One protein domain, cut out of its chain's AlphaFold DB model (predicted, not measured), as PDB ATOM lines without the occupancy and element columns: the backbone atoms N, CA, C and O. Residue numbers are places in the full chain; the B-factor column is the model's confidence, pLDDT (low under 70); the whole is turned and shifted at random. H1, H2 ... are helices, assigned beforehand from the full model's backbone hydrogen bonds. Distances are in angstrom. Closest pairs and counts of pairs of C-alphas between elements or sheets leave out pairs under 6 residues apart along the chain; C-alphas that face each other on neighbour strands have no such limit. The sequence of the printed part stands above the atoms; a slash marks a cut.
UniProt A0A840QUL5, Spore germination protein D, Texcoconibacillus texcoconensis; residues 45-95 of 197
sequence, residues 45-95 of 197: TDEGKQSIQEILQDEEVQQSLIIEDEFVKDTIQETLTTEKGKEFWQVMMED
ATOM      1  N   THR A  45     232.644 341.734 446.313       93.50
ATOM      2  CA  THR A  45     233.611 340.731 446.774       93.50
ATOM      3  C   THR A  45     233.632 340.635 448.296       93.50
ATOM      4  O   THR A  45     233.218 341.545 449.016       93.50
ATOM      5  N   ASP A  46     234.135 339.508 448.793       90.38
ATOM      6  CA  ASP A  46     234.265 339.278 450.231       90.38
ATOM      7  C   ASP A  46     235.210 340.299 450.882       90.38
ATOM      8  O   ASP A  46     234.917 340.788 451.967       90.38
ATOM      9  N   GLU A  47     236.272 340.708 450.178       86.12
ATOM     10  CA  GLU A  47     237.176 341.782 450.610       86.12
ATOM     11  C   GLU A  47     236.452 343.135 450.694       86.12
ATOM     12  O   GLU A  47     236.567 343.821 451.705       86.12
ATOM     13  N   GLY A  48     235.646 343.499 449.687       85.94
ATOM     14  CA  GLY A  48     234.864 344.740 449.701       85.94
ATOM     15  C   GLY A  48     233.848 344.785 450.844       85.94
ATOM     16  O   GLY A  48     233.744 345.788 451.553       85.94
ATOM     17  N   LYS A  49     233.145 343.672 451.089       89.44
ATOM     18  CA  LYS A  49     232.234 343.533 452.237       89.44
ATOM     19  C   LYS A  49     232.974 343.606 453.567       89.44
ATOM     20  O   LYS A  49     232.479 344.253 454.485       89.44
ATOM     21  N   GLN A  50     234.140 342.970 453.674       89.31
ATOM     22  CA  GLN A  50     234.945 342.989 454.889       89.31
ATOM     23  C   GLN A  50     235.463 344.400 455.191       89.31
ATOM     24  O   GLN A  50     235.323 344.863 456.317       89.31
ATOM     25  N   SER A  51     235.966 345.129 454.193       86.19
ATOM     26  CA  SER A  51     236.406 346.517 454.378       86.19
ATOM     27  C   SER A  51     235.259 347.439 454.793       86.19
ATOM     28  O   SER A  51     235.446 348.298 455.649       86.19
ATOM     29  N   ILE A  52     234.052 347.249 454.245       84.62
ATOM     30  CA  ILE A  52     232.865 347.984 454.710       84.62
ATOM     31  C   ILE A  52     232.537 347.610 456.158       84.62
ATOM     32  O   ILE A  52     232.257 348.500 456.950       84.62
ATOM     33  N   GLN A  53     232.596 346.331 456.536       82.69
ATOM     34  CA  GLN A  53     232.370 345.910 457.924       82.69
ATOM     35  C   GLN A  53     233.395 346.504 458.896       82.69
ATOM     36  O   GLN A  53     233.008 346.904 459.987       82.69
ATOM     37  N   GLU A  54     234.668 346.587 458.511       85.38
ATOM     38  CA  GLU A  54     235.728 347.217 459.309       85.38
ATOM     39  C   GLU A  54     235.481 348.723 459.476       85.38
ATOM     40  O   GLU A  54     235.605 349.253 460.574       85.38
ATOM     41  N   ILE A  55     235.039 349.403 458.415       84.00
ATOM     42  CA  ILE A  55     234.659 350.822 458.464       84.00
ATOM     43  C   ILE A  55     233.398 351.030 459.317       84.00
ATOM     44  O   ILE A  55     233.318 351.987 460.073       84.00
ATOM     45  N   LEU A  56     232.420 350.124 459.242       80.19
ATOM     46  CA  LEU A  56     231.219 350.151 460.082       80.19
ATOM     47  C   LEU A  56     231.497 349.803 461.547       80.19
ATOM     48  O   LEU A  56     230.611 349.983 462.373       80.19
ATOM     49  N   GLN A  57     232.672 349.273 461.886       82.31
ATOM     50  CA  GLN A  57     233.095 349.066 463.275       82.31
ATOM     51  C   GLN A  57     233.736 350.319 463.880       82.31
ATOM     52  O   GLN A  57     233.934 350.364 465.092       82.31
ATOM     53  N   ASP A  58     234.038 351.326 463.061       87.12
ATOM     54  CA  ASP A  58     234.543 352.611 463.523       87.12
ATOM     55  C   ASP A  58     233.419 353.425 464.193       87.12
ATOM     56  O   ASP A  58     232.349 353.632 463.613       87.12
ATOM     57  N   GLU A  59     233.650 353.879 465.427       76.50
ATOM     58  CA  GLU A  59     232.656 354.601 466.232       76.50
ATOM     59  C   GLU A  59     232.199 355.917 465.577       76.50
ATOM     60  O   GLU A  59     231.025 356.275 465.684       76.50
ATOM     61  N   GLU A  60     233.085 356.625 464.869       77.25
ATOM     62  CA  GLU A  60     232.773 357.897 464.203       77.25
ATOM     63  C   GLU A  60     231.836 357.666 463.006       77.25
ATOM     64  O   GLU A  60     230.890 358.426 462.758       77.25
ATOM     65  N   VAL A  61     232.047 356.554 462.299       77.75
ATOM     66  CA  VAL A  61     231.203 356.132 461.178       77.75
ATOM     67  C   VAL A  61     229.857 355.602 461.671       77.75
ATOM     68  O   VAL A  61     228.824 355.972 461.110       77.75
ATOM     69  N   GLN A  62     229.829 354.799 462.739       72.44
ATOM     70  CA  GLN A  62     228.580 354.326 463.350       72.44
ATOM     71  C   GLN A  62     227.704 355.485 463.814       72.44
ATOM     72  O   GLN A  62     226.519 355.532 463.484       72.44
ATOM     73  N   GLN A  63     228.288 356.448 464.528       70.00
ATOM     74  CA  GLN A  63     227.569 357.637 464.976       70.00
ATOM     75  C   GLN A  63     227.018 358.440 463.799       70.00
ATOM     76  O   GLN A  63     225.906 358.938 463.887       70.00
ATOM     77  N   SER A  64     227.744 358.521 462.684       69.38
ATOM     78  CA  SER A  64     227.287 359.244 461.492       69.38
ATOM     79  C   SER A  64     226.170 358.521 460.722       69.38
ATOM     80  O   SER A  64     225.369 359.178 460.061       69.38
ATOM     81  N   LEU A  65     226.100 357.187 460.799       69.19
ATOM     82  CA  LEU A  65     225.105 356.359 460.099       69.19
ATOM     83  C   LEU A  65     223.812 356.133 460.893       69.19
ATOM     84  O   LEU A  65     222.761 355.933 460.295       69.19
ATOM     85  N   ILE A  66     223.872 356.165 462.227       66.25
ATOM     86  CA  ILE A  66     222.711 355.943 463.111       66.25
ATOM     87  C   ILE A  66     221.767 357.169 463.149       66.25
ATOM     88  O   ILE A  66     220.677 357.103 463.711       66.25
ATOM     89  N   ILE A  67     222.118 358.279 462.492       60.94
ATOM     90  CA  ILE A  67     221.333 359.528 462.473       60.94
ATOM     91  C   ILE A  67     220.420 359.587 461.230       60.94
ATOM     92  O   ILE A  67     220.353 360.591 460.526       60.94
ATOM     93  N   GLU A  68     219.687 358.512 460.938       63.47
ATOM     94  CA  GLU A  68     218.443 358.631 460.163       63.47
ATOM     95  C   GLU A  68     217.279 358.774 461.154       63.47
ATOM     96  O   GLU A  68     216.665 357.796 461.574       63.47
ATOM     97  N   ASP A  69     217.022 360.020 461.568       66.00
ATOM     98  CA  ASP A  69     216.086 360.401 462.644       66.00
ATOM     99  C   ASP A  69     214.687 359.778 462.458       66.00
ATOM    100  O   ASP A  69     214.133 359.181 463.380       66.00
ATOM    101  N   GLU A  70     214.150 359.813 461.234       74.50
ATOM    102  CA  GLU A  70     212.795 359.327 460.938       74.50
ATOM    103  C   GLU A  70     212.691 357.794 460.985       74.50
ATOM    104  O   GLU A  70     211.806 357.267 461.654       74.50
ATOM    105  N   PHE A  71     213.632 357.064 460.376       80.19
ATOM    106  CA  PHE A  71     213.609 355.597 460.388       80.19
ATOM    107  C   PHE A  71     213.841 355.025 461.793       80.19
ATOM    108  O   PHE A  71     213.165 354.074 462.197       80.19
ATOM    109  N   VAL A  72     214.765 355.610 462.564       80.25
ATOM    110  CA  VAL A  72     215.033 355.189 463.949       80.25
ATOM    111  C   VAL A  72     213.825 355.476 464.836       80.25
ATOM    112  O   VAL A  72     213.403 354.603 465.596       80.25
ATOM    113  N   LYS A  73     213.223 356.662 464.714       78.31
ATOM    114  CA  LYS A  73     212.018 357.030 465.461       78.31
ATOM    115  C   LYS A  73     210.835 356.126 465.126       78.31
ATOM    116  O   LYS A  73     210.185 355.637 466.051       78.31
ATOM    117  N   ASP A  74     210.582 355.873 463.846       84.00
ATOM    118  CA  ASP A  74     209.492 355.004 463.398       84.00
ATOM    119  C   ASP A  74     209.705 353.569 463.879       84.00
ATOM    120  O   ASP A  74     208.781 352.955 464.408       84.00
ATOM    121  N   THR A  75     210.941 353.063 463.813       83.75
ATOM    122  CA  THR A  75     211.285 351.726 464.314       83.75
ATOM    123  C   THR A  75     211.103 351.622 465.828       83.75
ATOM    124  O   THR A  75     210.571 350.623 466.312       83.75
ATOM    125  N   ILE A  76     211.513 352.637 466.597       79.62
ATOM    126  CA  ILE A  76     211.301 352.677 468.051       79.62
ATOM    127  C   ILE A  76     209.806 352.726 468.362       79.62
ATOM    128  O   ILE A  76     209.329 351.965 469.204       79.62
ATOM    129  N   GLN A  77     209.053 353.584 467.673       78.00
ATOM    130  CA  GLN A  77     207.613 353.698 467.863       78.00
ATOM    131  C   GLN A  77     206.912 352.379 467.533       78.00
ATOM    132  O   GLN A  77     206.133 351.890 468.347       78.00
ATOM    133  N   GLU A  78     207.201 351.763 466.390       81.38
ATOM    134  CA  GLU A  78     206.636 350.472 466.000       81.38
ATOM    135  C   GLU A  78     207.020 349.382 467.009       81.38
ATOM    136  O   GLU A  78     206.158 348.685 467.541       81.38
ATOM    137  N   THR A  79     208.295 349.291 467.381       83.44
ATOM    138  CA  THR A  79     208.769 348.276 468.332       83.44
ATOM    139  C   THR A  79     208.081 348.410 469.689       83.44
ATOM    140  O   THR A  79     207.617 347.408 470.225       83.44
ATOM    141  N   LEU A  80     207.941 349.629 470.220       81.56
ATOM    142  CA  LEU A  80     207.321 349.869 471.526       81.56
ATOM    143  C   LEU A  80     205.785 349.787 471.507       81.56
ATOM    144  O   LEU A  80     205.188 349.485 472.537       81.56
ATOM    145  N   THR A  81     205.137 350.045 470.366       83.50
ATOM    146  CA  THR A  81     203.663 350.024 470.244       83.50
ATOM    147  C   THR A  81     203.098 348.689 469.767       83.50
ATOM    148  O   THR A  81     201.897 348.444 469.910       83.50
ATOM    149  N   THR A  82     203.938 347.805 469.226       90.25
ATOM    150  CA  THR A  82     203.537 346.438 468.871       90.25
ATOM    151  C   THR A  82     203.302 345.568 470.106       90.25
ATOM    152  O   THR A  82     203.778 345.843 471.207       90.25
ATOM    153  N   GLU A  83     202.607 344.445 469.912       88.44
ATOM    154  CA  GLU A  83     202.421 343.435 470.963       88.44
ATOM    155  C   GLU A  83     203.756 342.910 471.518       88.44
ATOM    156  O   GLU A  83     203.858 342.653 472.712       88.44
ATOM    157  N   LYS A  84     204.809 342.849 470.691       83.94
ATOM    158  CA  LYS A  84     206.163 342.492 471.146       83.94
ATOM    159  C   LYS A  84     206.746 343.523 472.112       83.94
ATOM    160  O   LYS A  84     207.428 343.143 473.057       83.94
ATOM    161  N   GLY A  85     206.472 344.810 471.898       86.62
ATOM    162  CA  GLY A  85     206.853 345.874 472.827       86.62
ATOM    163  C   GLY A  85     206.136 345.747 474.168       86.62
ATOM    164  O   GLY A  85     206.766 345.872 475.215       86.62
ATOM    165  N   LYS A  86     204.835 345.427 474.157       88.00
ATOM    166  CA  LYS A  86     204.076 345.157 475.392       88.00
ATOM    167  C   LYS A  86     204.635 343.955 476.151       88.00
ATOM    168  O   LYS A  86     204.820 344.048 477.358       88.00
ATOM    169  N   GLU A  87     204.925 342.862 475.448       90.62
ATOM    170  CA  GLU A  87     205.536 341.662 476.032       90.62
ATOM    171  C   GLU A  87     206.923 341.971 476.614       90.62
ATOM    172  O   GLU A  87     207.225 341.563 477.732       90.62
ATOM    173  N   PHE A  88     207.734 342.776 475.917       89.00
ATOM    174  CA  PHE A  88     209.011 343.263 476.440       89.00
ATOM    175  C   PHE A  88     208.835 344.016 477.764       89.00
ATOM    176  O   PHE A  88     209.508 343.690 478.737       89.00
ATOM    177  N   TRP A  89     207.905 344.975 477.838       89.81
ATOM    178  CA  TRP A  89     207.632 345.704 479.080       89.81
ATOM    179  C   TRP A  89     207.109 344.797 480.196       89.81
ATOM    180  O   TRP A  89     207.504 344.978 481.342       89.81
ATOM    181  N   GLN A  90     206.263 343.814 479.885       90.06
ATOM    182  CA  GLN A  90     205.781 342.843 480.872       90.06
ATOM    183  C   GLN A  90     206.936 342.044 481.478       90.06
ATOM    184  O   GLN A  90     207.063 342.008 482.696       90.06
ATOM    185  N   VAL A  91     207.813 341.485 480.640       93.25
ATOM    186  CA  VAL A  91     208.983 340.720 481.095       93.25
ATOM    187  C   VAL A  91     209.965 341.604 481.864       93.25
ATOM    188  O   VAL A  91     210.476 341.198 482.901       93.25
ATOM    189  N   MET A  92     210.214 342.830 481.399       91.50
ATOM    190  CA  MET A  92     211.118 343.757 482.088       91.50
ATOM    191  C   MET A  92     210.582 344.192 483.454       91.50
ATOM    192  O   MET A  92     211.360 344.343 484.388       91.50
ATOM    193  N   MET A  93     209.269 344.365 483.604       92.44
ATOM    194  CA  MET A  93     208.658 344.719 484.891       92.44
ATOM    195  C   MET A  93     208.659 343.564 485.903       92.44
ATOM    196  O   MET A  93     208.461 343.808 487.092       92.44
ATOM    197  N   GLU A  94     208.883 342.321 485.465       94.75
ATOM    198  CA  GLU A  94     209.097 341.180 486.365       94.75
ATOM    199  C   GLU A  94     210.506 341.173 486.984       94.75
ATOM    200  O   GLU A  94     210.704 340.533 488.018       94.75
ATOM    201  N   ASP A  95     211.473 341.889 486.394       96.62
ATOM    202  CA  ASP A  95     212.810 342.066 486.966       96.62
ATOM    203  C   ASP A  95     212.752 343.040 488.162       96.62
ATOM    204  O   ASP A  95     212.437 344.221 487.981       96.62
TER     205      ASP A  95
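This is residues 45 to 95 of the 197 residues of the protein "Spore germination protein D" of Texcoconibacillus texcoconensis (UniProt A0A840QUL5). The longest helix, H3, is one piece of an open chain of four helices joined end to end like a wide V, with H1 and H2 along one arm, H3 and H4 along the other, and the short link between H2 and H3 at the bottom. There is no common core: no helix touches another, and the chain makes a sharp corner between H1 and H2 and another between H3 and H4. The printed part has 51 residues with four named helices, H1, H2, H3 and H4 in chain order, and no named strand; the class is all helix. The whole is extended, with a radius of gyration of the C-alphas of 16.5 A, and its C-alphas span 44 by 24 by 20 A.

H3, residues 69 to 81, measures 17.9 A from first to last C-alpha, and C-alpha 69 is at (216.086, 360.401, 462.644). H4, residues 83 to 94, measures 16.9 A and ends with C-alpha 94 at (209.097, 341.180, 486.365). H2 holds residues 59 to 65. H1, residues 46 to 56, measures 15.0 A and begins with C-alpha 46 at (234.265, 339.278, 450.231).

H3 and H4 are close but not clearly touching; their closest C-alphas, those of Thr 79 and Gly 85, are 5.4 A apart. They run the same way at a steep tilt of 69 degrees, only just short of about perpendicular. H2 and H3 are apart. H1 and H2 are close but not clearly touching; their closest C-alphas, those of Leu 56 and Gln 62, are 5.9 A apart. Their lines are about perpendicular, at 83 degrees. H1 is apart from H3 and H4, and H2 is apart from H4. In H1, H2, H3 and H4 every O i to N i+4 pair is within hydrogen-bond range.

The two C-alphas farthest apart, those of Thr 45 and Glu 94, are 46.6 A apart. The printed part has no cut, and its three links are tight. The mean pLDDT of the printed part is 82.6; residues 64 to 69, of which 64 to 65 belong to H2 and 69 belongs to H3, are under 70.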